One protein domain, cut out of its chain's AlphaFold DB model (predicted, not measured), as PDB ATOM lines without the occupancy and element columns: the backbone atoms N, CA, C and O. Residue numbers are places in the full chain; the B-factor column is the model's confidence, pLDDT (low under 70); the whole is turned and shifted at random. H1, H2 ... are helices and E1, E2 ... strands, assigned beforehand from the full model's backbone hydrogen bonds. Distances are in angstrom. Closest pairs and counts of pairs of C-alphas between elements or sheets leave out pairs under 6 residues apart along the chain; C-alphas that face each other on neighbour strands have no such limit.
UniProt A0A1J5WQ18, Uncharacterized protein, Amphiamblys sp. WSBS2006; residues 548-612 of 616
ATOM      1  N   SER A 548     158.670 187.575 179.210       56.47
ATOM      2  CA  SER A 548     160.043 187.961 178.858       56.47
ATOM      3  C   SER A 548     160.737 188.866 179.891       56.47
ATOM      4  O   SER A 548     161.803 189.410 179.619       56.47
ATOM      5  N   CYS A 549     160.162 189.050 181.083       57.50
ATOM      6  CA  CYS A 549     160.726 189.873 182.159       57.50
ATOM      7  C   CYS A 549     160.499 189.226 183.532       57.50
ATOM      8  O   CYS A 549     159.562 188.442 183.663       57.50
ATOM      9  N   HIS A 550     161.332 189.576 184.531       58.81
ATOM     10  CA  HIS A 550     161.243 189.127 185.936       58.81
ATOM     11  C   HIS A 550     159.830 189.364 186.501       58.81
ATOM     12  O   HIS A 550     159.548 190.434 187.031       58.81
ATOM     13  N   THR A 551     158.931 188.389 186.341       69.31
ATOM     14  CA  THR A 551     157.503 188.514 186.677       69.31
ATOM     15  C   THR A 551     157.166 187.582 187.831       69.31
ATOM     16  O   THR A 551     157.386 186.375 187.739       69.31
ATOM     17  N   VAL A 552     156.593 188.124 188.904       75.12
ATOM     18  CA  VAL A 552     156.003 187.313 189.975       75.12
ATOM     19  C   VAL A 552     154.510 187.165 189.697       75.12
ATOM     20  O   VAL A 552     153.820 188.157 189.470       75.12
ATOM     21  N   LEU A 553     154.017 185.928 189.682       81.06
ATOM     22  CA  LEU A 553     152.624 185.598 189.397       81.06
ATOM     23  C   LEU A 553     151.982 184.915 190.609       81.06
ATOM     24  O   LEU A 553     152.502 183.920 191.114       81.06
ATOM     25  N   SER A 554     150.833 185.426 191.051       83.50
ATOM     26  CA  SER A 554     150.025 184.780 192.094       83.50
ATOM     27  C   SER A 554     149.299 183.555 191.534       83.50
ATOM     28  O   SER A 554     148.647 183.636 190.487       83.50
ATOM     29  N   VAL A 555     149.352 182.434 192.262       85.69
ATOM     30  CA  VAL A 555     148.550 181.235 191.962       85.69
ATOM     31  C   VAL A 555     147.055 181.543 191.996       85.69
ATOM     32  O   VAL A 555     146.321 181.041 191.146       85.69
ATOM     33  N   ALA A 556     146.592 182.376 192.934       84.00
ATOM     34  CA  ALA A 556     145.177 182.727 193.047       84.00
ATOM     35  C   ALA A 556     144.695 183.476 191.799       84.00
ATOM     36  O   ALA A 556     143.682 183.102 191.210       84.00
ATOM     37  N   TRP A 557     145.480 184.451 191.335       87.06
ATOM     38  CA  TRP A 557     145.178 185.194 190.113       87.06
ATOM     39  C   TRP A 557     145.218 184.309 188.860       87.06
ATOM     40  O   TRP A 557     144.328 184.390 188.015       87.06
ATOM     41  N   LEU A 558     146.223 183.432 188.731       88.62
ATOM     42  CA  LEU A 558     146.315 182.502 187.599       88.62
ATOM     43  C   LEU A 558     145.144 181.513 187.581       88.62
ATOM     44  O   LEU A 558     144.590 181.238 186.515       88.62
ATOM     45  N   ARG A 559     144.735 181.017 188.752       90.12
ATOM     46  CA  ARG A 559     143.582 180.126 188.902       90.12
ATOM     47  C   ARG A 559     142.280 180.825 188.534       90.12
ATOM     48  O   ARG A 559     141.492 180.244 187.799       90.12
ATOM     49  N   GLU A 560     142.072 182.061 188.980       88.50
ATOM     50  CA  GLU A 560     140.893 182.855 188.610       88.50
ATOM     51  C   GLU A 560     140.860 183.148 187.103       88.50
ATOM     52  O   GLU A 560     139.834 182.968 186.451       88.50
ATOM     53  N   ARG A 561     142.001 183.535 186.522       88.38
ATOM     54  CA  ARG A 561     142.103 183.914 185.108       88.38
ATOM     55  C   ARG A 561     141.969 182.737 184.142       88.38
ATOM     56  O   ARG A 561     141.372 182.894 183.080       88.38
ATOM     57  N   HIS A 562     142.565 181.588 184.458       90.44
ATOM     58  CA  HIS A 562     142.627 180.442 183.544       90.44
ATOM     59  C   HIS A 562     141.662 179.312 183.931       90.44
ATOM     60  O   HIS A 562     141.317 178.484 183.087       90.44
ATOM     61  N   GLY A 563     141.171 179.278 185.174       89.25
ATOM     62  CA  GLY A 563     140.296 178.217 185.679       89.25
ATOM     63  C   GLY A 563     140.972 176.846 185.709       89.25
ATOM     64  O   GLY A 563     140.333 175.849 185.395       89.25
ATOM     65  N   VAL A 564     142.270 176.805 186.021       90.31
ATOM     66  CA  VAL A 564     143.071 175.576 186.121       90.31
ATOM     67  C   VAL A 564     143.399 175.312 187.589       90.31
ATOM     68  O   VAL A 564     143.829 176.214 188.307       90.31
ATOM     69  N   GLU A 565     143.188 174.078 188.049       87.12
ATOM     70  CA  GLU A 565     143.415 173.708 189.451       87.12
ATOM     71  C   GLU A 565     144.910 173.583 189.777       87.12
ATOM     72  O   GLU A 565     145.392 174.227 190.720       87.12
ATOM     73  N   ASP A 566     145.641 172.821 188.955       89.06
ATOM     74  CA  ASP A 566     147.070 172.525 189.112       89.06
ATOM     75  C   ASP A 566     147.968 173.575 188.436       89.06
ATOM     76  O   ASP A 566     148.632 173.340 187.427       89.06
ATOM     77  N   ILE A 567     147.963 174.790 188.986       89.69
ATOM     78  CA  ILE A 567     148.831 175.874 188.503       89.69
ATOM     79  C   ILE A 567     150.307 175.571 188.787       89.69
ATOM     80  O   ILE A 567     151.155 175.809 187.928       89.69
ATOM     81  N   CYS A 568     150.622 175.078 189.989       85.38
ATOM     82  CA  CYS A 568     151.999 174.893 190.445       85.38
ATOM     83  C   CYS A 568     152.718 173.794 189.659       85.38
ATOM     84  O   CYS A 568     153.839 174.031 189.215       85.38
ATOM     85  N   GLY A 569     152.072 172.646 189.421       85.62
ATOM     86  CA  GLY A 569     152.656 171.560 188.636       85.62
ATOM     87  C   GLY A 569     152.951 171.990 187.200       85.62
ATOM     88  O   GLY A 569     154.071 171.835 186.715       85.62
ATOM     89  N   ILE A 570     151.989 172.645 186.540       87.69
ATOM     90  CA  ILE A 570     152.174 173.162 185.173       87.69
ATOM     91  C   ILE A 570     153.286 174.215 185.116       87.69
ATOM     92  O   ILE A 570     154.087 174.226 184.179       87.69
ATOM     93  N   ALA A 571     153.342 175.106 186.103       85.19
ATOM     94  CA  ALA A 571     154.391 176.108 186.202       85.19
ATOM     95  C   ALA A 571     155.776 175.465 186.385       85.19
ATOM     96  O   ALA A 571     156.725 175.835 185.698       85.19
ATOM     97  N   GLU A 572     155.916 174.473 187.257       83.38
ATOM     98  CA  GLU A 572     157.187 173.777 187.453       83.38
ATOM     99  C   GLU A 572     157.643 173.045 186.180       83.38
ATOM    100  O   GLU A 572     158.795 173.182 185.765       83.38
ATOM    101  N   GLU A 573     156.727 172.360 185.490       85.88
ATOM    102  CA  GLU A 573     157.016 171.715 184.207       85.88
ATOM    103  C   GLU A 573     157.499 172.699 183.133       85.88
ATOM    104  O   GLU A 573     158.443 172.406 182.395       85.88
ATOM    105  N   GLU A 574     156.850 173.860 183.002       85.31
ATOM    106  CA  GLU A 574     157.251 174.865 182.013       85.31
ATOM    107  C   GLU A 574     158.549 175.572 182.407       85.31
ATOM    108  O   GLU A 574     159.356 175.881 181.533       85.31
ATOM    109  N   ARG A 575     158.808 175.759 183.705       79.19
ATOM    110  CA  ARG A 575     160.084 176.276 184.208       79.19
ATOM    111  C   ARG A 575     161.245 175.354 183.834       79.19
ATOM    112  O   ARG A 575     162.262 175.829 183.350       79.19
ATOM    113  N   LEU A 576     161.082 174.041 184.001       79.50
ATOM    114  CA  LEU A 576     162.103 173.055 183.620       79.50
ATOM    115  C   LEU A 576     162.370 173.019 182.108       79.50
ATOM    116  O   LEU A 576     163.456 172.630 181.686       79.50
ATOM    117  N   ARG A 577     161.390 173.408 181.284       77.88
ATOM    118  CA  ARG A 577     161.522 173.462 179.818       77.88
ATOM    119  C   ARG A 577     162.175 174.742 179.307       77.88
ATOM    120  O   ARG A 577     162.668 174.748 178.182       77.88
ATOM    121  N   ILE A 578     162.138 175.821 180.082       75.06
ATOM    122  CA  ILE A 578     162.645 177.137 179.691       75.06
ATOM    123  C   ILE A 578     163.869 177.427 180.562       75.06
ATOM    124  O   ILE A 578     163.726 177.926 181.674       75.06
ATOM    125  N   GLU A 579     165.070 177.115 180.057       60.50
ATOM    126  CA  GLU A 579     166.338 177.244 180.806       60.50
ATOM    127  C   GLU A 579     166.537 178.642 181.430       60.50
ATOM    128  O   GLU A 579     167.028 178.743 182.552       60.50
ATOM    129  N   ASP A 580     166.051 179.696 180.762       64.19
ATOM    130  CA  ASP A 580     166.093 181.092 181.221       64.19
ATOM    131  C   ASP A 580     164.698 181.634 181.592       64.19
ATOM    132  O   ASP A 580     164.320 182.751 181.227       64.19
ATOM    133  N   SER A 581     163.867 180.848 182.285       60.72
ATOM    134  CA  SER A 581     162.549 181.323 182.722       60.72
ATOM    135  C   SER A 581     162.694 182.546 183.641       60.72
ATOM    136  O   SER A 581     163.237 182.447 184.743       60.72
ATOM    137  N   MET A 582     162.172 183.699 183.223       64.88
ATOM    138  CA  MET A 582     162.242 184.946 183.995       64.88
ATOM    139  C   MET A 582     160.998 185.155 184.871       64.88
ATOM    140  O   MET A 582     160.596 186.286 185.102       64.88
ATOM    141  N   TRP A 583     160.333 184.107 185.349       74.00
ATOM    142  CA  TRP A 583     159.124 184.253 186.164       74.00
ATOM    143  C   TRP A 583     159.094 183.272 187.332       74.00
ATOM    144  O   TRP A 583     159.708 182.209 187.288       74.00
ATOM    145  N   VAL A 584     158.380 183.649 188.394       71.19
ATOM    146  CA  VAL A 584     158.177 182.832 189.596       71.19
ATOM    147  C   VAL A 584     156.690 182.817 189.923       71.19
ATOM    148  O   VAL A 584     156.045 183.865 189.956       71.19
ATOM    149  N   VAL A 585     156.146 181.625 190.156       74.94
ATOM    150  CA  VAL A 585     154.770 181.435 190.620       74.94
ATOM    151  C   VAL A 585     154.786 181.293 192.137       74.94
ATOM    152  O   VAL A 585     155.575 180.513 192.667       74.94
ATOM    153  N   TRP A 586     153.942 182.057 192.828       76.69
ATOM    154  CA  TRP A 586     153.885 182.078 194.288       76.69
ATOM    155  C   TRP A 586     152.507 181.674 194.803       76.69
ATOM    156  O   TRP A 586     151.487 182.225 194.382       76.69
ATOM    157  N   GLU A 587     152.482 180.714 195.724       73.00
ATOM    158  CA  GLU A 587     151.244 180.090 196.197       73.00
ATOM    159  C   GLU A 587     150.572 180.875 197.330       73.00
ATOM    160  O   GLU A 587     149.354 181.043 197.339       73.00
ATOM    161  N   ASN A 588     151.365 181.420 198.256       72.19
ATOM    162  CA  ASN A 588     150.869 182.175 199.401       72.19
ATOM    163  C   ASN A 588     151.183 183.672 199.277       72.19
ATOM    164  O   ASN A 588     152.295 184.123 199.552       72.19
ATOM    165  N   GLU A 589     150.174 184.461 198.908       62.88
ATOM    166  CA  GLU A 589     150.299 185.917 198.737       62.88
ATOM    167  C   GLU A 589     150.761 186.641 200.011       62.88
ATOM    168  O   GLU A 589     151.452 187.657 199.930       62.88
ATOM    169  N   LYS A 590     150.427 186.116 201.201       64.06
ATOM    170  CA  LYS A 590     150.829 186.720 202.484       64.06
ATOM    171  C   LYS A 590     152.307 186.495 202.784       64.06
ATOM    172  O   LYS A 590     152.963 187.396 203.301       64.06
ATOM    173  N   GLU A 591     152.823 185.315 202.456       63.28
ATOM    174  CA  GLU A 591     154.253 185.010 202.572       63.28
ATOM    175  C   GLU A 591     155.057 185.753 201.508       63.28
ATOM    176  O   GLU A 591     156.091 186.319 201.842       63.28
ATOM    177  N   PHE A 592     154.545 185.867 200.278       65.75
ATOM    178  CA  PHE A 592     155.176 186.686 199.241       65.75
ATOM    179  C   PHE A 592     155.286 188.151 199.660       65.75
ATOM    180  O   PHE A 592     156.366 188.730 199.600       65.75
ATOM    181  N   ALA A 593     154.193 188.759 200.129       63.34
ATOM    182  CA  ALA A 593     154.213 190.144 200.593       63.34
ATOM    183  C   ALA A 593     155.190 190.341 201.766       63.34
ATOM    184  O   ALA A 593     155.840 191.383 201.870       63.34
ATOM    185  N   HIS A 594     155.326 189.333 202.635       64.12
ATOM    186  CA  HIS A 594     156.288 189.344 203.730       64.12
ATOM    187  C   HIS A 594     157.741 189.230 203.239       64.12
ATOM    188  O   HIS A 594     158.567 190.058 203.621       64.12
ATOM    189  N   GLU A 595     158.055 188.273 202.364       61.28
ATOM    190  CA  GLU A 595     159.400 188.089 201.803       61.28
ATOM    191  C   GLU A 595     159.820 189.238 200.881       61.28
ATOM    192  O   GLU A 595     160.944 189.726 200.985       61.28
ATOM    193  N   LEU A 596     158.909 189.753 200.053       64.69
ATOM    194  CA  LEU A 596     159.132 190.952 199.248       64.69
ATOM    195  C   LEU A 596     159.391 192.165 200.151       64.69
ATOM    196  O   LEU A 596     160.327 192.922 199.908       64.69
ATOM    197  N   SER A 597     158.628 192.326 201.242       60.78
ATOM    198  CA  SER A 597     158.877 193.382 202.235       60.78
ATOM    199  C   SER A 597     160.253 193.244 202.892       60.78
ATOM    200  O   SER A 597     160.914 194.254 203.129       60.78
ATOM    201  N   LEU A 598     160.706 192.020 203.180       57.88
ATOM    202  CA  LEU A 598     162.036 191.757 203.737       57.88
ATOM    203  C   LEU A 598     163.152 192.054 202.724       57.88
ATOM    204  O   LEU A 598     164.139 192.696 203.086       57.88
ATOM    205  N   LEU A 599     162.981 191.661 201.460       55.72
ATOM    206  CA  LEU A 599     163.923 191.937 200.372       55.72
ATOM    207  C   LEU A 599     164.029 193.437 200.072       55.72
ATOM    208  O   LEU A 599     165.137 193.957 199.956       55.72
ATOM    209  N   LEU A 600     162.903 194.152 200.026       58.44
ATOM    210  CA  LEU A 600     162.860 195.605 199.827       58.44
ATOM    211  C   LEU A 600     163.430 196.383 201.021       58.44
ATOM    212  O   LEU A 600     163.984 197.460 200.831       58.44
ATOM    213  N   LYS A 601     163.327 195.848 202.246       56.59
ATOM    214  CA  LYS A 601     163.975 196.417 203.443       56.59
ATOM    215  C   LYS A 601     165.479 196.134 203.499       56.59
ATOM    216  O   LYS A 601     166.211 196.920 204.093       56.59
ATOM    217  N   GLY A 602     165.929 195.009 202.941       51.50
ATOM    218  CA  GLY A 602     167.342 194.617 202.883       51.50
ATOM    219  C   GLY A 602     168.111 195.256 201.724       51.50
ATOM    220  O   GLY A 602     169.305 195.531 201.846       51.50
ATOM    221  N   ALA A 603     167.436 195.543 200.611       53.50
ATOM    222  CA  ALA A 603     167.947 196.428 199.581       53.50
ATOM    223  C   ALA A 603     167.925 197.854 200.144       53.50
ATOM    224  O   ALA A 603     166.858 198.388 200.417       53.50
ATOM    225  N   ASN A 604     169.087 198.481 200.343       50.84
ATOM    226  CA  ASN A 604     169.183 199.903 200.696       50.84
ATOM    227  C   ASN A 604     168.644 200.768 199.538       50.84
ATOM    228  O   ASN A 604     169.410 201.393 198.803       50.84
ATOM    229  N   LEU A 605     167.327 200.777 199.338       53.81
ATOM    230  CA  LEU A 605     166.653 201.691 198.436       53.81
ATOM    231  C   LEU A 605     166.805 203.098 199.029       53.81
ATOM    232  O   LEU A 605     166.544 203.290 200.220       53.81
ATOM    233  N   PRO A 606     167.286 204.080 198.247       47.47
ATOM    234  CA  PRO A 606     167.532 205.419 198.757       47.47
ATOM    235  C   PRO A 606     166.225 206.001 199.297       47.47
ATOM    236  O   PRO A 606     165.235 206.107 198.574       47.47
ATOM    237  N   ALA A 607     166.228 206.351 200.584       46.94
ATOM    238  CA  ALA A 607     165.082 206.928 201.270       46.94
ATOM    239  C   ALA A 607     164.680 208.255 200.600       46.94
ATOM    240  O   ALA A 607     165.355 209.274 200.736       46.94
ATOM    241  N   GLY A 608     163.585 208.218 199.844       55.28
ATOM    242  CA  GLY A 608     162.963 209.338 199.142       55.28
ATOM    243  C   GLY A 608     161.740 208.845 198.365       55.28
ATOM    244  O   GLY A 608     161.584 207.639 198.196       55.28
ATOM    245  N   GLU A 609     160.890 209.750 197.861       45.72
ATOM    246  CA  GLU A 609     159.626 209.437 197.146       45.72
ATOM    247  C   GLU A 609     159.763 208.400 196.008       45.72
ATOM    248  O   GLU A 609     158.782 207.783 195.598       45.72
ATOM    249  N   ASN A 610     160.980 208.176 195.501       45.59
ATOM    250  CA  ASN A 610     161.279 207.175 194.475       45.59
ATOM    251  C   ASN A 610     161.435 205.744 195.024       45.59
ATOM    252  O   ASN A 610     161.226 204.797 194.275       45.59
ATOM    253  N   GLY A 611     161.782 205.570 196.303       47.03
ATOM    254  CA  GLY A 611     161.871 204.260 196.958       47.03
ATOM    255  C   GLY A 611     160.495 203.678 197.291       47.03
ATOM    256  O   GLY A 611     160.271 202.489 197.088       47.03
ATOM    257  N   GLU A 612     159.544 204.520 197.710       43.00
ATOM    258  CA  GLU A 612     158.145 204.108 197.920       43.00
ATOM    259  C   GLU A 612     157.428 203.798 196.597       43.00
ATOM    260  O   GLU A 612     156.674 202.833 196.535       43.00
TER     261      GLU A 612
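AT A GLANCE: This is residues 548 to 612 of the 616 residues of an uncharacterized protein of Amphiamblys sp. WSBS2006 (UniProt A0A1J5WQ18). Two short parallel strands, E1 and E2, form a small ribbon with H2 packed beside E2 and H1 at the end where the strands finish; from there H3 leads away as an arm with H4 near its tip. The arm makes the length, and residues 593 to 599 and 601 to 610 stick out. The printed part has 65 residues, mostly helix by class, with named elements in the order E1, H1, H2, E2, H3, H4. It is loose, with a radius of gyration of the C-alphas of 14.6 A, and elongated, spanning 41 by 26 by 16 A.

HOW THE PARTS SIT: E1, residues 551 to 554, and E2, residues 583 to 586, are parallel neighbours at 22 degrees, with N 553 and O 584 within hydrogen-bond range at 2.9 A. With H1, residues 555 to 562, and H2, residues 567 to 577, they form a strand-helix-strand unit, two parallel strands with helices between along the chain; its crossover is right-handed. The closest C-alphas of H2 and E2, Ala 571 and Val 585, are 6.9 A apart. H1 and H2 touch, about perpendicular at 89 degrees; their closest C-alphas, Val 555 and Ile 567, are 6.4 A apart. H3, residues 589 to 602, and H4, residues 609 to 612, are apart. Every O i to N i+4 pair is within hydrogen-bond range in H1, H2 and H3; H4 is too short for such a pair.

IN THESE COORDINATES: E1 begins at C-alpha 551 (157.503, 188.514, 186.677). H2 is 15.6 A long and H3 19.6 A. H4 ends at C-alpha 612 (158.145, 204.108, 197.920).

THE WHOLE: The farthest C-alphas, Glu 565 and Gly 608, are 41.8 A apart. The printed part has no cut and no long link. Mean pLDDT is 70.3 over the printed part; residues 548 to 551, 579 to 582 and 589 to 612 are under 70.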